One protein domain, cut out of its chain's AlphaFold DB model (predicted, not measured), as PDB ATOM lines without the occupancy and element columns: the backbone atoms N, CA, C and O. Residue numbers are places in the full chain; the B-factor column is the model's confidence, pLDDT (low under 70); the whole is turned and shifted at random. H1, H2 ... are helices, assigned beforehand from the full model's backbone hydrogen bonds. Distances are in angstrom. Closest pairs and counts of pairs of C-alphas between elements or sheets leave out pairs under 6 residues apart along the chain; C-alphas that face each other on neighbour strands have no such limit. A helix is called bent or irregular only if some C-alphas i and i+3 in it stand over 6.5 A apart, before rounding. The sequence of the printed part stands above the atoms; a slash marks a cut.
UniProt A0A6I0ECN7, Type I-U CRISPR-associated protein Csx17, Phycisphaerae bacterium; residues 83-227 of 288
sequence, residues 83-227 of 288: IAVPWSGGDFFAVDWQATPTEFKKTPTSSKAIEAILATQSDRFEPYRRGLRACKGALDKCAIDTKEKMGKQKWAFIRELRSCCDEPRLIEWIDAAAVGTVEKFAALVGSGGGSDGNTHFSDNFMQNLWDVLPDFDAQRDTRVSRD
ATOM      1  N   ILE A  83     -43.470  30.535  47.405       93.06
ATOM      2  CA  ILE A  83     -44.097  31.600  46.618       93.06
ATOM      3  C   ILE A  83     -45.180  30.977  45.739       93.06
ATOM      4  O   ILE A  83     -44.903  30.204  44.818       93.06
ATOM      5  N   ALA A  84     -46.437  31.310  46.017       92.69
ATOM      6  CA  ALA A  84     -47.577  30.828  45.251       92.69
ATOM      7  C   ALA A  84     -48.570  31.954  44.983       92.69
ATOM      8  O   ALA A  84     -48.869  32.765  45.855       92.69
ATOM      9  N   VAL A  85     -49.132  31.985  43.776       89.75
ATOM     10  CA  VAL A  85     -50.178  32.950  43.407       89.75
ATOM     11  C   VAL A  85     -51.374  32.174  42.847       89.75
ATOM     12  O   VAL A  85     -51.602  32.180  41.637       89.75
ATOM     13  N   PRO A  86     -52.151  31.469  43.698       89.25
ATOM     14  CA  PRO A  86     -53.143  30.485  43.241       89.25
ATOM     15  C   PRO A  86     -54.292  31.082  42.429       89.25
ATOM     16  O   PRO A  86     -55.013  30.380  41.723       89.25
ATOM     17  N   TRP A  87     -54.474  32.398  42.536       87.00
ATOM     18  CA  TRP A  87     -55.482  33.156  41.810       87.00
ATOM     19  C   TRP A  87     -54.990  33.764  40.493       87.00
ATOM     20  O   TRP A  87     -55.772  34.430  39.804       87.00
ATOM     21  N   SER A  88     -53.706  33.608  40.168       77.38
ATOM     22  CA  SER A  88     -53.122  34.091  38.922       77.38
ATOM     23  C   SER A  88     -53.134  32.984  37.873       77.38
ATOM     24  O   SER A  88     -52.744  31.851  38.138       77.38
ATOM     25  N   GLY A  89     -53.572  33.319  36.660       75.69
ATOM     26  CA  GLY A  89     -53.541  32.379  35.541       75.69
ATOM     27  C   GLY A  89     -54.512  31.200  35.677       75.69
ATOM     28  O   GLY A  89     -55.583  31.312  36.277       75.69
ATOM     29  N   GLY A  90     -54.172  30.101  35.000       79.88
ATOM     30  CA  GLY A  90     -54.907  28.832  35.029       79.88
ATOM     31  C   GLY A  90     -54.134  27.699  35.713       79.88
ATOM     32  O   GLY A  90     -54.605  26.565  35.717       79.88
ATOM     33  N   ASP A  91     -52.956  28.004  36.262       86.06
ATOM     34  CA  ASP A  91     -51.915  27.023  36.574       86.06
ATOM     35  C   ASP A  91     -52.377  25.995  37.609       86.06
ATOM     36  O   ASP A  91     -52.151  24.806  37.432       86.06
ATOM     37  N   PHE A  92     -53.110  26.426  38.637       91.56
ATOM     38  CA  PHE A  92     -53.582  25.561  39.725       91.56
ATOM     39  C   PHE A  92     -54.756  24.642  39.346       91.56
ATOM     40  O   PHE A  92     -55.031  23.679  40.062       91.56
ATOM     41  N   PHE A  93     -55.451  24.909  38.235       91.50
ATOM     42  CA  PHE A  93     -56.665  24.170  37.851       91.50
ATOM     43  C   PHE A  93     -56.384  22.967  36.944       91.50
ATOM     44  O   PHE A  93     -57.280  22.166  36.699       91.50
ATOM     45  N   ALA A  94     -55.150  22.832  36.454       92.00
ATOM     46  CA  ALA A  94     -54.715  21.734  35.589       92.00
ATOM     47  C   ALA A  94     -53.579  20.900  36.213       92.00
ATOM     48  O   ALA A  94     -52.836  20.241  35.488       92.00
ATOM     49  N   VAL A  95     -53.409  20.980  37.538       94.81
ATOM     50  CA  VAL A  95     -52.380  20.251  38.295       94.81
ATOM     51  C   VAL A  95     -52.824  18.815  38.530       94.81
ATOM     52  O   VAL A  95     -53.906  18.578  39.073       94.81
ATOM     53  N   ASP A  96     -51.951  17.867  38.207       95.06
ATOM     54  CA  ASP A  96     -52.020  16.531  38.787       95.06
ATOM     55  C   ASP A  96     -51.479  16.545  40.229       95.06
ATOM     56  O   ASP A  96     -50.276  16.582  40.478       95.06
ATOM     57  N   TRP A  97     -52.380  16.522  41.212       94.75
ATOM     58  CA  TRP A  97     -52.017  16.555  42.635       94.75
ATOM     59  C   TRP A  97     -51.400  15.245  43.148       94.75
ATOM     60  O   TRP A  97     -50.959  15.194  44.298       94.75
ATOM     61  N   GLN A  98     -51.362  14.204  42.311       93.19
ATOM     62  CA  GLN A  98     -50.673  12.937  42.561       93.19
ATOM     63  C   GLN A  98     -49.411  12.795  41.697       93.19
ATOM     64  O   GLN A  98     -48.904  11.684  41.544       93.19
ATOM     65  N   ALA A  99     -48.900  13.906  41.150       90.50
ATOM     66  CA  ALA A  99     -47.724  13.918  40.292       90.50
ATOM     67  C   ALA A  99     -46.556  13.125  40.892       90.50
ATOM     68  O   ALA A  99     -46.093  13.373  42.008       90.50
ATOM     69  N   THR A 100     -46.060  12.179  40.104       89.94
ATOM     70  CA  THR A 100     -44.834  11.432  40.376       89.94
ATOM     71  C   THR A 100     -43.665  12.053  39.614       89.94
ATOM     72  O   THR A 100     -43.895  12.757  38.631       89.94
ATOM     73  N   PRO A 101     -42.407  11.775  39.998       85.50
ATOM     74  CA  PRO A 101     -41.250  12.220  39.228       85.50
ATOM     75  C   PRO A 101     -41.359  11.812  37.754       85.50
ATOM     76  O   PRO A 101     -41.501  10.631  37.434       85.50
ATOM     77  N   THR A 102     -41.290  12.796  36.862       89.62
ATOM     78  CA  THR A 102     -41.242  12.596  35.412       89.62
ATOM     79  C   THR A 102     -40.110  13.403  34.810       89.62
ATOM     80  O   THR A 102     -39.802  14.498  35.278       89.62
ATOM     81  N   GLU A 103     -39.526  12.886  33.736       94.31
ATOM     82  CA  GLU A 103     -38.507  13.592  32.967       94.31
ATOM     83  C   GLU A 103     -39.146  14.651  32.049       94.31
ATOM     84  O   GLU A 103     -40.074  14.369  31.284       94.31
ATOM     85  N   PHE A 104     -38.627  15.877  32.092       94.44
ATOM     86  CA  PHE A 104     -39.027  16.990  31.240       94.44
ATOM     87  C   PHE A 104     -37.939  17.311  30.210       94.44
ATOM     88  O   PHE A 104     -36.753  17.420  30.516       94.44
ATOM     89  N   LYS A 105     -38.369  17.545  28.964       92.94
ATOM     90  CA  LYS A 105     -37.495  17.917  27.829       92.94
ATOM     91  C   LYS A 105     -37.206  19.420  27.734       92.94
ATOM     92  O   LYS A 105     -36.495  19.852  26.833       92.94
ATOM     93  N   LYS A 106     -37.843  20.211  28.593       92.69
ATOM     94  CA  LYS A 106     -37.737  21.669  28.739       92.69
ATOM     95  C   LYS A 106     -38.184  22.039  30.146       92.69
ATOM     96  O   LYS A 106     -38.921  21.259  30.745       92.69
ATOM     97  N   THR A 107     -37.801  23.215  30.631       93.69
ATOM     98  CA  THR A 107     -38.259  23.685  31.941       93.69
ATOM     99  C   THR A 107     -39.794  23.661  32.006       93.69
ATOM    100  O   THR A 107     -40.438  24.194  31.091       93.69
ATOM    101  N   PRO A 108     -40.393  22.989  33.007       94.44
ATOM    102  CA  PRO A 108     -41.839  22.902  33.143       94.44
ATOM    103  C   PRO A 108     -42.431  24.276  33.459       94.44
ATOM    104  O   PRO A 108     -41.806  25.081  34.134       94.44
ATOM    105  N   THR A 109     -43.643  24.542  32.980       93.62
ATOM    106  CA  THR A 109     -44.339  25.825  33.161       93.62
ATOM    107  C   THR A 109     -45.763  25.583  33.645       93.62
ATOM    108  O   THR A 109     -46.315  24.495  33.434       93.62
ATOM    109  N   SER A 110     -46.398  26.601  34.218       92.12
ATOM    110  CA  SER A 110     -47.790  26.548  34.671       92.12
ATOM    111  C   SER A 110     -48.028  25.365  35.624       92.12
ATOM    112  O   SER A 110     -47.256  25.150  36.558       92.12
ATOM    113  N   SER A 111     -49.063  24.547  35.388       94.69
ATOM    114  CA  SER A 111     -49.367  23.388  36.233       94.69
ATOM    115  C   SER A 111     -48.199  22.407  36.346       94.69
ATOM    116  O   SER A 111     -47.979  21.848  37.417       94.69
ATOM    117  N   LYS A 112     -47.389  22.247  35.290       96.12
ATOM    118  CA  LYS A 112     -46.235  21.338  35.309       96.12
ATOM    119  C   LYS A 112     -45.125  21.803  36.247       96.12
ATOM    120  O   LYS A 112     -44.427  20.955  36.792       96.12
ATOM    121  N   ALA A 113     -44.966  23.109  36.467       95.94
ATOM    122  CA  ALA A 113     -43.999  23.618  37.442       95.94
ATOM    123  C   ALA A 113     -44.424  23.263  38.880       95.94
ATOM    124  O   ALA A 113     -43.600  22.851  39.695       95.94
ATOM    125  N   ILE A 114     -45.730  23.333  39.160       97.12
ATOM    126  CA  ILE A 114     -46.314  22.907  40.438       97.12
ATOM    127  C   ILE A 114     -46.129  21.395  40.627       97.12
ATOM    128  O   ILE A 114     -45.651  20.958  41.671       97.12
ATOM    129  N   GLU A 115     -46.459  20.596  39.608       97.50
ATOM    130  CA  GLU A 115     -46.280  19.137  39.624       97.50
ATOM    131  C   GLU A 115     -44.817  18.732  39.859       97.50
ATOM    132  O   GLU A 115     -44.548  17.836  40.656       97.50
ATOM    133  N   ALA A 116     -43.865  19.428  39.228       97.69
ATOM    134  CA  ALA A 116     -42.436  19.194  39.412       97.69
ATOM    135  C   ALA A 116     -42.001  19.370  40.876       97.69
ATOM    136  O   ALA A 116     -41.251  18.540  41.395       97.69
ATOM    137  N   ILE A 117     -42.509  20.400  41.567       97.75
ATOM    138  CA  ILE A 117     -42.266  20.609  43.002       97.75
ATOM    139  C   ILE A 117     -42.961  19.535  43.837       97.75
ATOM    140  O   ILE A 117     -42.340  18.975  44.741       97.75
ATOM    141  N   LEU A 118     -44.223  19.211  43.544       97.81
ATOM    142  CA  LEU A 118     -44.970  18.171  44.262       97.81
ATOM    143  C   LEU A 118     -44.287  16.798  44.185       97.81
ATOM    144  O   LEU A 118     -44.342  16.046  45.158       97.81
ATOM    145  N   ALA A 119     -43.615  16.507  43.070       97.12
ATOM    146  CA  ALA A 119     -42.886  15.267  42.835       97.12
ATOM    147  C   ALA A 119     -41.520  15.185  43.549       97.12
ATOM    148  O   ALA A 119     -40.953  14.093  43.648       97.12
ATOM    149  N   THR A 120     -40.971  16.299  44.051       97.00
ATOM    150  CA  THR A 120     -39.707  16.284  44.812       97.00
ATOM    151  C   THR A 120     -39.833  15.443  46.086       97.00
ATOM    152  O   THR A 120     -40.898  15.378  46.696       97.00
ATOM    153  N   GLN A 121     -38.730  14.816  46.508       94.19
ATOM    154  CA  GLN A 121     -38.677  13.979  47.720       94.19
ATOM    155  C   GLN A 121     -37.752  14.543  48.804       94.19
ATOM    156  O   GLN A 121     -37.692  14.005  49.902       94.19
ATOM    157  N   SER A 122     -37.021  15.620  48.513       95.62
ATOM    158  CA  SER A 122     -36.072  16.203  49.456       95.62
ATOM    159  C   SER A 122     -36.765  17.005  50.559       95.62
ATOM    160  O   SER A 122     -37.840  17.588  50.358       95.62
ATOM    161  N   ASP A 123     -36.100  17.095  51.710       97.06
ATOM    162  CA  ASP A 123     -36.527  17.922  52.847       97.06
ATOM    163  C   ASP A 123     -36.493  19.423  52.531       97.06
ATOM    164  O   ASP A 123     -37.202  20.211  53.163       97.06
ATOM    165  N   ARG A 124     -35.687  19.825  51.537       97.31
ATOM    166  CA  ARG A 124     -35.604  21.201  51.031       97.31
ATOM    167  C   ARG A 124     -36.968  21.733  50.601       97.31
ATOM    168  O   ARG A 124     -37.311  22.869  50.910       97.31
ATOM    169  N   PHE A 125     -37.732  20.901  49.897       97.75
ATOM    170  CA  PHE A 125     -39.001  21.282  49.282       97.75
ATOM    171  C   PHE A 125     -40.233  20.902  50.101       97.75
ATOM    172  O   PHE A 125     -41.348  21.201  49.680       97.75
ATOM    173  N   GLU A 126     -40.070  20.288  51.277       97.38
ATOM    174  CA  GLU A 126     -41.215  19.913  52.113       97.38
ATOM    175  C   GLU A 126     -42.113  21.109  52.483       97.38
ATOM    176  O   GLU A 126     -43.321  21.010  52.247       97.38
ATOM    177  N   PRO A 127     -41.584  22.269  52.936       97.31
ATOM    178  CA  PRO A 127     -42.408  23.459  53.177       97.31
ATOM    179  C   PRO A 127     -43.203  23.891  51.937       97.31
ATOM    180  O   PRO A 127     -44.395  24.189  52.013       97.31
ATOM    181  N   TYR A 128     -42.573  23.839  50.759       97.69
ATOM    182  CA  TYR A 128     -43.215  24.196  49.495       97.69
ATOM    183  C   TYR A 128     -44.353  23.229  49.150       97.69
ATOM    184  O   TYR A 128     -45.466  23.658  48.838       97.69
ATOM    185  N   ARG A 129     -44.119  21.915  49.265       97.69
ATOM    186  CA  ARG A 129     -45.151  20.897  49.024       97.69
ATOM    187  C   ARG A 129     -46.339  21.063  49.972       97.69
ATOM    188  O   ARG A 129     -47.479  20.964  49.514       97.69
ATOM    189  N   ARG A 130     -46.104  21.352  51.258       97.19
ATOM    190  CA  ARG A 130     -47.181  21.656  52.220       97.19
ATOM    191  C   ARG A 130     -47.976  22.888  51.807       97.19
ATOM    192  O   ARG A 130     -49.195  22.793  51.693       97.19
ATOM    193  N   GLY A 131     -47.300  23.992  51.484       97.25
ATOM    194  CA  GLY A 131     -47.955  25.220  51.030       97.25
ATOM    195  C   GLY A 131     -48.828  25.009  49.786       97.25
ATOM    196  O   GLY A 131     -49.985  25.425  49.746       97.25
ATOM    197  N   LEU A 132     -48.332  24.278  48.783       97.00
ATOM    198  CA  LEU A 132     -49.112  23.952  47.582       97.00
ATOM    199  C   LEU A 132     -50.338  23.084  47.898       97.00
ATOM    200  O   LEU A 132     -51.420  23.326  47.359       97.00
ATOM    201  N   ARG A 133     -50.208  22.100  48.795       96.88
ATOM    202  CA  ARG A 133     -51.342  21.274  49.241       96.88
ATOM    203  C   ARG A 133     -52.350  22.070  50.070       96.88
ATOM    204  O   ARG A 133     -53.547  21.831  49.927       96.88
ATOM    205  N   ALA A 134     -51.910  23.046  50.863       97.12
ATOM    206  CA  ALA A 134     -52.803  23.970  51.557       97.12
ATOM    207  C   ALA A 134     -53.612  24.819  50.559       97.12
ATOM    208  O   ALA A 134     -54.832  24.922  50.696       97.12
ATOM    209  N   CYS A 135     -52.973  25.324  49.495       96.56
ATOM    210  CA  CYS A 135     -53.671  25.983  48.385       96.56
ATOM    211  C   CYS A 135     -54.741  25.073  47.770       96.56
ATOM    212  O   CYS A 135     -55.874  25.514  47.575       96.56
ATOM    213  N   LYS A 136     -54.431  23.794  47.518       96.25
ATOM    214  CA  LYS A 136     -55.427  22.826  47.031       96.25
ATOM    215  C   LYS A 136     -56.581  22.624  48.008       96.25
ATOM    216  O   LYS A 136     -57.735  22.665  47.594       96.25
ATOM    217  N   GLY A 137     -56.283  22.448  49.293       96.44
ATOM    218  CA  GLY A 137     -57.302  22.283  50.329       96.44
ATOM    219  C   GLY A 137     -58.255  23.477  50.404       96.44
ATOM    220  O   GLY A 137     -59.468  23.292  50.488       96.44
ATOM    221  N   ALA A 138     -57.730  24.701  50.301       96.69
ATOM    222  CA  ALA A 138     -58.545  25.912  50.263       96.69
ATOM    223  C   ALA A 138     -59.399  26.009  48.982       96.69
ATOM    224  O   ALA A 138     -60.573  26.370  49.057       96.69
ATOM    225  N   LEU A 139     -58.855  25.633  47.815       96.06
ATOM    226  CA  LEU A 139     -59.627  25.550  46.565       96.06
ATOM    227  C   LEU A 139     -60.815  24.587  46.702       96.06
ATOM    228  O   LEU A 139     -61.936  24.942  46.334       96.06
ATOM    229  N   ASP A 140     -60.581  23.406  47.278       96.00
ATOM    230  CA  ASP A 140     -61.604  22.373  47.456       96.00
ATOM    231  C   ASP A 140     -62.709  22.817  48.413       96.00
ATOM    232  O   ASP A 140     -63.893  22.691  48.096       96.00
ATOM    233  N   LYS A 141     -62.341  23.397  49.559       96.88
ATOM    234  CA  LYS A 141     -63.305  23.905  50.545       96.88
ATOM    235  C   LYS A 141     -64.173  25.038  50.000       96.88
ATOM    236  O   LYS A 141     -65.348  25.123  50.346       96.88
ATOM    237  N   CYS A 142     -63.623  25.884  49.130       96.44
ATOM    238  CA  CYS A 142     -64.385  26.927  48.445       96.44
ATOM    239  C   CYS A 142     -65.104  26.431  47.173       96.44
ATOM    240  O   CYS A 142     -65.773  27.222  46.510       96.44
ATOM    241  N   ALA A 143     -64.972  25.151  46.801       96.31
ATOM    242  CA  ALA A 143     -65.490  24.583  45.552       96.31
ATOM    243  C   ALA A 143     -65.038  25.346  44.281       96.31
ATOM    244  O   ALA A 143     -65.801  25.514  43.316       96.31
ATOM    245  N   ILE A 144     -63.788  25.822  44.282       95.81
ATOM    246  CA  ILE A 144     -63.160  26.560  43.182       95.81
ATOM    247  C   ILE A 144     -62.326  25.592  42.334       95.81
ATOM    248  O   ILE A 144     -61.196  25.259  42.670       95.81
ATOM    249  N   ASP A 145     -62.875  25.188  41.193       93.62
ATOM    250  CA  ASP A 145     -62.265  24.250  40.234       93.62
ATOM    251  C   ASP A 145     -61.842  24.913  38.911       93.62
ATOM    252  O   ASP A 145     -61.244  24.279  38.046       93.62
ATOM    253  N   THR A 146     -62.162  26.195  38.729       93.62
ATOM    254  CA  THR A 146     -61.944  26.927  37.480       93.62
ATOM    255  C   THR A 146     -61.496  28.357  37.748       93.62
ATOM    256  O   THR A 146     -61.869  28.989  38.743       93.62
ATOM    257  N   LYS A 147     -60.770  28.919  36.778       91.12
ATOM    258  CA  LYS A 147     -60.348  30.326  36.783       91.12
ATOM    259  C   LYS A 147     -61.528  31.296  36.915       91.12
ATOM    260  O   LYS A 147     -61.410  32.319  37.587       91.12
ATOM    261  N   GLU A 148     -62.672  30.982  36.305       91.69
ATOM    262  CA  GLU A 148     -63.865  31.831  36.392       91.69
ATOM    263  C   GLU A 148     -64.416  31.891  37.825       91.69
ATOM    264  O   GLU A 148     -64.681  32.982  38.338       91.69
ATOM    265  N   LYS A 149     -64.533  30.739  38.503       94.12
ATOM    266  CA  LYS A 149     -64.945  30.699  39.914       94.12
ATOM    267  C   LYS A 149     -63.950  31.435  40.804       94.12
ATOM    268  O   LYS A 149     -64.373  32.220  41.651       94.12
ATOM    269  N   MET A 150     -62.649  31.253  40.566       93.38
ATOM    270  CA  MET A 150     -61.599  31.965  41.296       93.38
ATOM    271  C   MET A 150     -61.751  33.482  41.165       93.38
ATOM    272  O   MET A 150     -61.679  34.191  42.161       93.38
ATOM    273  N   GLY A 151     -62.051  33.997  39.969       89.56
ATOM    274  CA  GLY A 151     -62.298  35.426  39.763       89.56
ATOM    275  C   GLY A 151     -63.409  35.998  40.655       89.56
ATOM    276  O   GLY A 151     -63.282  37.123  41.131       89.56
ATOM    277  N   LYS A 152     -64.459  35.212  40.928       90.69
ATOM    278  CA  LYS A 152     -65.617  35.615  41.748       90.69
ATOM    279  C   LYS A 152     -65.409  35.382  43.248       90.69
ATOM    280  O   LYS A 152     -66.007  36.082  44.057       90.69
ATOM    281  N   GLN A 153     -64.591  34.399  43.622       92.62
ATOM    282  CA  GLN A 153     -64.454  33.919  45.005       92.62
ATOM    283  C   GLN A 153     -63.058  34.136  45.602       92.62
ATOM    284  O   GLN A 153     -62.767  33.671  46.699       92.62
ATOM    285  N   LYS A 154     -62.200  34.881  44.908       91.19
ATOM    286  CA  LYS A 154     -60.803  35.164  45.259       91.19
ATOM    287  C   LYS A 154     -60.572  35.520  46.730       91.19
ATOM    288  O   LYS A 154     -59.708  34.938  47.372       91.19
ATOM    289  N   TRP A 155     -61.352  36.448  47.282       92.12
ATOM    290  CA  TRP A 155     -61.188  36.870  48.677       92.12
ATOM    291  C   TRP A 155     -61.698  35.838  49.679       92.12
ATOM    292  O   TRP A 155     -61.134  35.712  50.762       92.12
ATOM    293  N   ALA A 156     -62.718  35.056  49.313       92.94
ATOM    294  CA  ALA A 156     -63.137  33.909  50.111       92.94
ATOM    295  C   ALA A 156     -62.042  32.832  50.136       92.94
ATOM    296  O   ALA A 156     -61.713  32.350  51.213       92.94
ATOM    297  N   PHE A 157     -61.411  32.555  48.989       94.88
ATOM    298  CA  PHE A 157     -60.252  31.667  48.901       94.88
ATOM    299  C   PHE A 157     -59.086  32.140  49.776       94.88
ATOM    300  O   PHE A 157     -58.562  31.357  50.557       94.88
ATOM    301  N   ILE A 158     -58.700  33.420  49.690       93.75
ATOM    302  CA  ILE A 158     -57.598  33.971  50.497       93.75
ATOM    303  C   ILE A 158     -57.907  33.855  51.997       93.75
ATOM    304  O   ILE A 158     -57.033  33.480  52.775       93.75
ATOM    305  N   ARG A 159     -59.149  34.141  52.415       93.81
ATOM    306  CA  ARG A 159     -59.579  33.962  53.812       93.81
ATOM    307  C   ARG A 159     -59.512  32.501  54.257       93.81
ATOM    308  O   ARG A 159     -59.030  32.239  55.352       93.81
ATOM    309  N   GLU A 160     -59.965  31.571  53.420       95.81
ATOM    310  CA  GLU A 160     -59.895  30.142  53.733       95.81
ATOM    311  C   GLU A 160     -58.443  29.666  53.833       95.81
ATOM    312  O   GLU A 160     -58.082  29.014  54.810       95.81
ATOM    313  N   LEU A 161     -57.586  30.062  52.886       95.62
ATOM    314  CA  LEU A 161     -56.166  29.718  52.897       95.62
ATOM    315  C   LEU A 161     -55.482  30.211  54.179       95.62
ATOM    316  O   LEU A 161     -54.803  29.427  54.834       95.62
ATOM    317  N   ARG A 162     -55.730  31.462  54.588       94.00
ATOM    318  CA  ARG A 162     -55.255  32.016  55.872       94.00
ATOM    319  C   ARG A 162     -55.727  31.215  57.083       94.00
ATOM    320  O   ARG A 162     -55.012  31.130  58.071       94.00
ATOM    321  N   SER A 163     -56.932  30.654  57.022       94.12
ATOM    322  CA  SER A 163     -57.499  29.885  58.129       94.12
ATOM    323  C   SER A 163     -56.961  28.458  58.217       94.12
ATOM    324  O   SER A 163     -57.061  27.861  59.288       94.12
ATOM    325  N   CYS A 164     -56.482  27.873  57.115       92.00
ATOM    326  CA  CYS A 164     -56.155  26.447  57.068       92.00
ATOM    327  C   CYS A 164     -54.707  26.113  56.710       92.00
ATOM    328  O   CYS A 164     -54.334  24.947  56.821       92.00
ATOM    329  N   CYS A 165     -53.916  27.075  56.241       94.81
ATOM    330  CA  CYS A 165     -52.512  26.861  55.920       94.81
ATOM    331  C   CYS A 165     -51.663  26.865  57.191       94.81
ATOM    332  O   CYS A 165     -51.647  27.846  57.931       94.81
ATOM    333  N   ASP A 166     -50.934  25.779  57.413       92.69
ATOM    334  CA  ASP A 166     -49.969  25.609  58.501       92.69
ATOM    335  C   ASP A 166     -48.534  25.986  58.093       92.69
ATOM    336  O   ASP A 166     -47.629  25.949  58.924       92.69
ATOM    337  N   GLU A 167     -48.321  26.362  56.830       95.44
ATOM    338  CA  GLU A 167     -47.041  26.842  56.317       95.44
ATOM    339  C   GLU A 167     -46.940  28.374  56.466       95.44
ATOM    340  O   GLU A 167     -47.531  29.102  55.658       95.44
ATOM    341  N   PRO A 168     -46.214  28.890  57.480       93.44
ATOM    342  CA  PRO A 168     -46.201  30.318  57.799       93.44
ATOM    343  C   PRO A 168     -45.620  31.168  56.668       93.44
ATOM    344  O   PRO A 168     -46.161  32.229  56.375       93.44
ATOM    345  N   ARG A 169     -44.589  30.680  55.967       92.75
ATOM    346  CA  ARG A 169     -43.925  31.441  54.896       92.75
ATOM    347  C   ARG A 169     -44.808  31.646  53.675       92.75
ATOM    348  O   ARG A 169     -44.722  32.668  53.002       92.75
ATOM    349  N   LEU A 170     -45.702  30.693  53.403       94.50
ATOM    350  CA  LEU A 170     -46.734  30.901  52.397       94.50
ATOM    351  C   LEU A 170     -47.700  32.003  52.847       94.50
ATOM    352  O   LEU A 170     -48.048  32.858  52.043       94.50
ATOM    353  N   ILE A 171     -48.139  32.000  54.108       93.94
ATOM    354  CA  ILE A 171     -49.079  33.012  54.612       93.94
ATOM    355  C   ILE A 171     -48.471  34.411  54.599       93.94
ATOM    356  O   ILE A 171     -49.129  35.334  54.126       93.94
ATOM    357  N   GLU A 172     -47.219  34.555  55.017       91.81
ATOM    358  CA  GLU A 172     -46.476  35.816  54.935       91.81
ATOM    359  C   GLU A 172     -46.429  36.348  53.492       91.81
ATOM    360  O   GLU A 172     -46.801  37.496  53.236       91.81
ATOM    361  N   TRP A 173     -46.124  35.484  52.516       91.38
ATOM    362  CA  TRP A 173     -46.200  35.827  51.093       91.38
ATOM    363  C   TRP A 173     -47.609  36.252  50.646       91.38
ATOM    364  O   TRP A 173     -47.773  37.259  49.952       91.38
ATOM    365  N   ILE A 174     -48.643  35.505  51.038       91.38
ATOM    366  CA  ILE A 174     -50.036  35.817  50.691       91.38
ATOM    367  C   ILE A 174     -50.457  37.161  51.295       91.38
ATOM    368  O   ILE A 174     -51.155  37.927  50.632       91.38
ATOM    369  N   ASP A 175     -50.015  37.476  52.509       89.31
ATOM    370  CA  ASP A 175     -50.320  38.726  53.204       89.31
ATOM    371  C   ASP A 175     -49.554  39.919  52.630       89.31
ATOM    372  O   ASP A 175     -50.119  41.014  52.522       89.31
ATOM    373  N   ALA A 176     -48.319  39.703  52.174       87.25
ATOM    374  CA  ALA A 176     -47.559  40.692  51.420       87.25
ATOM    375  C   ALA A 176     -48.205  40.981  50.055       87.25
ATOM    376  O   ALA A 176     -48.281  42.136  49.629       87.25
ATOM    377  N   ALA A 177     -48.706  39.950  49.368       87.25
ATOM    378  CA  ALA A 177     -49.324  40.097  48.057       87.25
ATOM    379  C   ALA A 177     -50.747  40.674  48.128       87.25
ATOM    380  O   ALA A 177     -51.114  41.525  47.312       87.25
ATOM    381  N   ALA A 178     -51.553  40.220  49.087       86.62
ATOM    382  CA  ALA A 178     -52.964  40.542  49.247       86.62
ATOM    383  C   ALA A 178     -53.210  41.225  50.597       86.62
ATOM    384  O   ALA A 178     -53.391  40.569  51.624       86.62
ATOM    385  N   VAL A 179     -53.269  42.558  50.590       76.38
ATOM    386  CA  VAL A 179     -53.343  43.379  51.804       76.38
ATOM    387  C   VAL A 179     -54.563  42.973  52.639       76.38
ATOM    388  O   VAL A 179     -55.694  43.059  52.188       76.38
ATOM    389  N   GLY A 180     -54.360  42.492  53.866       62.12
ATOM    390  CA  GLY A 180     -55.434  41.847  54.638       62.12
ATOM    391  C   GLY A 180     -56.602  42.756  55.050       62.12
ATOM    392  O   GLY A 180     -57.716  42.270  55.237       62.12
ATOM    393  N   THR A 181     -56.377  44.065  55.181       63.38
ATOM    394  CA  THR A 181     -57.374  45.029  55.691       63.38
ATOM    395  C   THR A 181     -58.297  45.595  54.616       63.38
ATOM    396  O   THR A 181     -59.357  46.137  54.926       63.38
ATOM    397  N   VAL A 182     -57.905  45.476  53.352       67.50
ATOM    398  CA  VAL A 182     -58.648  45.968  52.194       67.50
ATOM    399  C   VAL A 182     -58.542  44.916  51.113       67.50
ATOM    400  O   VAL A 182     -57.445  44.487  50.815       67.50
ATOM    401  N   GLU A 183     -59.651  44.511  50.499       81.69
ATOM    402  CA  GLU A 183     -59.673  43.553  49.385       81.69
ATOM    403  C   GLU A 183     -58.956  44.126  48.130       81.69
ATOM    404  O   GLU A 183     -59.565  44.458  47.114       81.69
ATOM    405  N   LYS A 184     -57.628  44.288  48.222       84.31
ATOM    406  CA  LYS A 184     -56.704  44.888  47.261       84.31
ATOM    407  C   LYS A 184     -55.357  44.170  47.295       84.31
ATOM    408  O   LYS A 184     -54.891  43.713  48.334       84.31
ATOM    409  N   PHE A 185     -54.710  44.128  46.140       85.19
ATOM    410  CA  PHE A 185     -53.360  43.595  46.007       85.19
ATOM    411  C   PHE A 185     -52.307  44.688  46.161       85.19
ATOM    412  O   PHE A 185     -52.539  45.837  45.773       85.19
ATOM    413  N   ALA A 186     -51.149  44.323  46.705       83.62
ATOM    414  CA  ALA A 186     -50.002  45.208  46.790       83.62
ATOM    415  C   ALA A 186     -49.431  45.453  45.387       83.62
ATOM    416  O   ALA A 186     -49.067  44.521  44.678       83.62
ATOM    417  N   ALA A 187     -49.326  46.724  44.993       79.94
ATOM    418  CA  ALA A 187     -48.818  47.100  43.673       79.94
ATOM    419  C   ALA A 187     -47.344  46.712  43.462       79.94
ATOM    420  O   ALA A 187     -46.919  46.524  42.325       79.94
ATOM    421  N   LEU A 188     -46.576  46.572  44.552       78.81
ATOM    422  CA  LEU A 188     -45.157  46.220  44.501       78.81
ATOM    423  C   LEU A 188     -44.926  44.819  43.920       78.81
ATOM    424  O   LEU A 188     -43.923  44.605  43.253       78.81
ATOM    425  N   VAL A 189     -45.871  43.891  44.099       77.31
ATOM    426  CA  VAL A 189     -45.820  42.545  43.500       77.31
ATOM    427  C   VAL A 189     -46.580  42.474  42.168       77.31
ATOM    428  O   VAL A 189     -47.088  41.425  41.766       77.31
ATOM    429  N   GLY A 190     -46.655  43.600  41.462       76.50
ATOM    430  CA  GLY A 190     -47.313  43.703  40.170       76.50
ATOM    431  C   GLY A 190     -48.841  43.670  40.254       76.50
ATOM    432  O   GLY A 190     -49.469  43.668  41.316       76.50
ATOM    433  N   SER A 191     -49.467  43.657  39.081       71.88
ATOM    434  CA  SER A 191     -50.916  43.546  38.953       71.88
ATOM    435  C   SER A 191     -51.437  42.229  39.541       71.88
ATOM    436  O   SER A 191     -50.817  41.171  39.424       71.88
ATOM    437  N   GLY A 192     -52.598  42.283  40.192       74.69
ATOM    438  CA  GLY A 192     -53.273  41.080  40.675       74.69
ATOM    439  C   GLY A 192     -52.555  40.315  41.793       74.69
ATOM    440  O   GLY A 192     -52.978  39.196  42.064       74.69
ATOM    441  N   GLY A 193     -51.527  40.883  42.441       74.81
ATOM    442  CA  GLY A 193     -50.882  40.283  43.616       74.81
ATOM    443  C   GLY A 193     -49.913  39.157  43.278       74.81
ATOM    444  O   GLY A 193     -50.005  38.091  43.876       74.81
ATOM    445  N   GLY A 194     -49.042  39.359  42.286       80.00
ATOM    446  CA  GLY A 194     -48.048  38.361  41.885       80.00
ATOM    447  C   GLY A 194     -47.883  38.163  40.376       80.00
ATOM    448  O   GLY A 194     -47.435  37.096  39.949       80.00
ATOM    449  N   SER A 195     -48.278  39.144  39.559       82.31
ATOM    450  CA  SER A 195     -48.078  39.096  38.108       82.31
ATOM    451  C   SER A 195     -47.734  40.456  37.515       82.31
ATOM    452  O   SER A 195     -48.397  41.454  37.795       82.31
ATOM    453  N   ASP A 196     -46.734  40.489  36.646       79.56
ATOM    454  CA  ASP A 196     -46.354  41.668  35.874       79.56
ATOM    455  C   ASP A 196     -46.562  41.394  34.379       79.56
ATOM    456  O   ASP A 196     -45.788  40.682  33.735       79.56
ATOM    457  N   GLY A 197     -47.684  41.879  33.842       76.94
ATOM    458  CA  GLY A 197     -48.140  41.520  32.499       76.94
ATOM    459  C   GLY A 197     -48.346  40.008  32.355       76.94
ATOM    460  O   GLY A 197     -49.173  39.419  33.049       76.94
ATOM    461  N   ASN A 198     -47.584  39.381  31.453       73.50
ATOM    462  CA  ASN A 198     -47.599  37.927  31.240       73.50
ATOM    463  C   ASN A 198     -46.625  37.162  32.158       73.50
ATOM    464  O   ASN A 198     -46.618  35.932  32.135       73.50
ATOM    465  N   THR A 199     -45.801  37.851  32.952       77.56
ATOM    466  CA  THR A 199     -44.860  37.210  33.877       77.56
ATOM    467  C   THR A 199     -45.561  36.926  35.201       77.56
ATOM    468  O   THR A 199     -45.836  37.834  35.985       77.56
ATOM    469  N   HIS A 200     -45.842  35.653  35.474       85.81
ATOM    470  CA  HIS A 200     -46.394  35.198  36.751       85.81
ATOM    471  C   HIS A 200     -45.258  34.880  37.731       85.81
ATOM    472  O   HIS A 200     -44.450  33.997  37.460       85.81
ATOM    473  N   PHE A 201     -45.185  35.570  38.875       87.31
ATOM    474  CA  PHE A 201     -44.052  35.415  39.798       87.31
ATOM    475  C   PHE A 201     -43.959  34.020  40.413       87.31
ATOM    476  O   PHE A 201     -42.856  33.508  40.543       87.31
ATOM    477  N   SER A 202     -45.095  33.379  40.708       90.81
ATOM    478  CA  SER A 202     -45.135  31.989  41.184       90.81
ATOM    479  C   SER A 202     -44.490  31.036  40.179       90.81
ATOM    480  O   SER A 202     -43.519  30.365  40.502       90.81
ATOM    481  N   ASP A 203     -45.010  30.997  38.952       91.50
ATOM    482  CA  ASP A 203     -44.514  30.117  37.892       91.50
ATOM    483  C   ASP A 203     -43.045  30.424  37.558       91.50
ATOM    484  O   ASP A 203     -42.216  29.520  37.510       91.50
ATOM    485  N   ASN A 204     -42.686  31.705  37.435       91.06
ATOM    486  CA  ASN A 204     -41.310  32.125  37.183       91.06
ATOM    487  C   ASN A 204     -40.359  31.676  38.305       91.06
ATOM    488  O   ASN A 204     -39.293  31.136  38.028       91.06
ATOM    489  N   PHE A 205     -40.728  31.852  39.574       93.50
ATOM    490  CA  PHE A 205     -39.899  31.427  40.702       93.50
ATOM    491  C   PHE A 205     -39.697  29.907  40.713       93.50
ATOM    492  O   PHE A 205     -38.559  29.441  40.774       93.50
ATOM    493  N   MET A 206     -40.775  29.133  40.542       95.75
ATOM    494  CA  MET A 206     -40.719  27.667  40.457       95.75
ATOM    495  C   MET A 206     -39.837  27.191  39.296       95.75
ATOM    496  O   MET A 206     -39.044  26.268  39.468       95.75
ATOM    497  N   GLN A 207     -39.921  27.848  38.135       95.19
ATOM    498  CA  GLN A 207     -39.060  27.570  36.985       95.19
ATOM    499  C   GLN A 207     -37.582  27.811  37.291       95.19
ATOM    500  O   GLN A 207     -36.749  26.978  36.947       95.19
ATOM    501  N   ASN A 208     -37.246  28.924  37.949       95.38
ATOM    502  CA  ASN A 208     -35.860  29.234  38.294       95.38
ATOM    503  C   ASN A 208     -35.300  28.240  39.322       95.38
ATOM    504  O   ASN A 208     -34.173  27.785  39.152       95.38
ATOM    505  N   LEU A 209     -36.090  27.837  40.325       96.75
ATOM    506  CA  LEU A 209     -35.716  26.766  41.257       96.75
ATOM    507  C   LEU A 209     -35.475  25.445  40.519       96.75
ATOM    508  O   LEU A 209     -34.431  24.816  40.714       96.75
ATOM    509  N   TRP A 210     -36.408  25.066  39.637       96.50
ATOM    510  CA  TRP A 210     -36.280  23.878  38.795       96.50
ATOM    511  C   TRP A 210     -35.044  23.931  37.913       96.50
ATOM    512  O   TRP A 210     -34.477  22.892  37.633       96.50
ATOM    513  N   ASP A 211     -34.617  25.118  37.481       94.88
ATOM    514  CA  ASP A 211     -33.486  25.303  36.582       94.88
ATOM    515  C   ASP A 211     -32.116  25.214  37.269       94.88
ATOM    516  O   ASP A 211     -31.143  24.913  36.579       94.88
ATOM    517  N   VAL A 212     -31.977  25.425  38.582       95.12
ATOM    518  CA  VAL A 212     -30.635  25.485  39.217       95.12
ATOM    519  C   VAL A 212     -30.425  24.599  40.428       95.12
ATOM    520  O   VAL A 212     -29.277  24.428  40.827       95.12
ATOM    521  N   LEU A 213     -31.482  24.028  41.004       95.81
ATOM    522  CA  LEU A 213     -31.332  23.167  42.172       95.81
ATOM    523  C   LEU A 213     -31.191  21.687  41.774       95.81
ATOM    524  O   LEU A 213     -31.913  21.232  40.874       95.81
ATOM    525  N   PRO A 214     -30.305  20.933  42.456       93.88
ATOM    526  CA  PRO A 214     -30.042  19.520  42.163       93.88
ATOM    527  C   PRO A 214     -31.231  18.604  42.489       93.88
ATOM    528  O   PRO A 214     -31.347  17.502  41.958       93.88
ATOM    529  N   ASP A 215     -32.179  19.066  43.311       95.00
ATOM    530  CA  ASP A 215     -33.414  18.345  43.654       95.00
ATOM    531  C   ASP A 215     -34.255  17.947  42.428       95.00
ATOM    532  O   ASP A 215     -35.113  17.066  42.513       95.00
ATOM    533  N   PHE A 216     -34.013  18.601  41.290       95.31
ATOM    534  CA  PHE A 216     -34.720  18.382  40.035       95.31
ATOM    535  C   PHE A 216     -33.895  17.623  38.992       95.31
ATOM    536  O   PHE A 216     -34.385  17.429  37.884       95.31
ATOM    537  N   ASP A 217     -32.678  17.168  39.299       93.25
ATOM    538  CA  ASP A 217     -31.797  16.522  38.312       93.25
ATOM    539  C   ASP A 217     -32.432  15.278  37.689       93.25
ATOM    540  O   ASP A 217     -32.411  15.110  36.472       93.25
ATOM    541  N   ALA A 218     -33.108  14.460  38.500       92.69
ATOM    542  CA  ALA A 218     -33.844  13.285  38.027       92.69
ATOM    543  C   ALA A 218     -35.047  13.631  37.123       92.69
ATOM    544  O   ALA A 218     -35.599  12.751  36.466       92.69
ATOM    545  N   GLN A 219     -35.470  14.896  37.100       94.75
ATOM    546  CA  GLN A 219     -36.551  15.388  36.250       94.75
ATOM    547  C   GLN A 219     -36.036  16.029  34.954       94.75
ATOM    548  O   GLN A 219     -36.846  16.439  34.125       94.75
ATOM    549  N   ARG A 220     -34.720  16.158  34.752       94.25
ATOM    550  CA  ARG A 220     -34.142  16.853  33.595       94.25
ATOM    551  C   ARG A 220     -33.610  15.862  32.571       94.25
ATOM    552  O   ARG A 220     -32.670  15.123  32.843       94.25
ATOM    553  N   ASP A 221     -34.140  15.943  31.355       92.06
ATOM    554  CA  ASP A 221     -33.525  15.279  30.205       92.06
ATOM    555  C   ASP A 221     -32.100  15.804  29.984       92.06
ATOM    556  O   ASP A 221     -31.820  16.986  30.195       92.06
ATOM    557  N   THR A 222     -31.195  14.948  29.506       81.50
ATOM    558  CA  THR A 222     -29.792  15.300  29.194       81.50
ATOM    559  C   THR A 222     -29.617  16.599  28.392       81.50
ATOM    560  O   THR A 222     -28.626  17.299  28.577       81.50
ATOM    561  N   ARG A 223     -30.580  16.969  27.538       80.62
ATOM    562  CA  ARG A 223     -30.559  18.209  26.735       80.62
ATOM    563  C   ARG A 223     -30.810  19.481  27.543       80.62
ATOM    564  O   ARG A 223     -30.509  20.574  27.069       80.62
ATOM    565  N   VAL A 224     -31.424  19.352  28.715       79.12
ATOM    566  CA  VAL A 224     -31.796  20.463  29.608       79.12
ATOM    567  C   VAL A 224     -31.210  20.323  31.006       79.12
ATOM    568  O   VAL A 224     -31.362  21.233  31.822       79.12
ATOM    569  N   SER A 225     -30.508  19.218  31.258       81.00
ATOM    570  CA  SER A 225     -29.621  19.052  32.396       81.00
ATOM    571  C   SER A 225     -28.636  20.217  32.452       81.00
ATOM    572  O   SER A 225     -28.231  20.787  31.428       81.00
ATOM    573  N   ARG A 226     -28.321  20.634  33.671       83.31
ATOM    574  CA  ARG A 226     -27.435  21.759  33.934       83.31
ATOM    575  C   ARG A 226     -26.230  21.225  34.675       83.31
ATOM    576  O   ARG A 226     -26.366  20.432  35.596       83.31
ATOM    577  N   ASP A 227     -25.061  21.658  34.236       84.38
ATOM    578  CA  ASP A 227     -23.816  21.377  34.933       84.38
ATOM    579  C   ASP A 227     -23.836  22.082  36.298       84.38
ATOM    580  O   ASP A 227     -24.045  23.298  36.357       84.38
TER     581      ASP A 227
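What this domain is: This is residues 83 to 227 of the 288 residues of the protein "Type I-U CRISPR-associated protein Csx17" of Phycisphaerae bacterium (UniProt A0A6I0ECN7). What shape does the model make? The model is an elongated body of crossed helices in which the short helix H2 meets both the long helix H3 and H6, the centres of the three making a triangle with H2 at one corner. H4 crosses H3 near one end of the body, with H5 close to both, while H7 lies at the opposite end and H1 meets the first residue of H2. What is it made of, and how large is it? The printed part has 145 residues with seven named helices, H1 to H7 in chain order, and no named strand, so its class is all helix. It is compact, with a radius of gyration of the C-alphas of 15.1 A, and spans 47 by 28 by 27 A.

How they stand to each other: What meets the longest helix? H3, residues 123 to 141, touches H2, residues 111 to 118, with residues 125 to 132 alone, at a steep tilt of 53 degrees, opposite ways; the closest C-alphas, of Leu 118 and Arg 129, are 5.5 A apart. With residues 134 to 141 alone it touches residues 157 to 164 of H4, residues 147 to 164, closest at the C-alphas of Ala 138 and Leu 161, 5.2 A. H5, residues 168 to 177, is close but not clearly touching H3, the closest C-alphas being those of Gly 131 and Leu 170, 6.0 A. What else meets H2, the hub? H6, residues 201 to 212, touches it at a steep tilt of 57 degrees, the same way, with the C-alphas of Ala 113 and Met 206 closest at 6.0 A. H1, residues 91 to 94, touches it too, closest at the C-alphas of Asp 91 and Ser 111, 4.5 A. H7, residues 214 to 219, is close but not clearly touching H2, closest at the C-alphas of Ala 116 and Gln 219, 7.7 A. How do the helix backbones run? Every O i to N i+4 pair is within hydrogen-bond range in H2, H5 and H6, against 13 of 15 in H3 and 12 of 14 in H4. H7 has 0 of 2, but 2 of 3 O i to N i+3 pairs; H1 is too short for an O i to N i+4 pair.

Where its parts are: Where do the longer helices run? H3 runs 27.5 A from C-alpha 123 at (-36.527, 17.922, 52.847) to C-alpha 141 at (-63.305, 23.905, 50.545). H4 measures 21.1 A, with a kink of 81 degrees near residue 154, and H6 16.7 A. Which helices are irregular? H3, H4 and H7 are, with C-alphas 124 and 127 at 7.5 A, 152 and 155 at 8.3 A, and 215 and 218 at 7.6 A.

The domain as a whole: Which links are long? Those from H1 to H2, 16 residues, and H5 to H6, 23 residues, are long. Is anything cut or uncertain? The printed part has no cut, and residues 180 to 182 have pLDDT under 70.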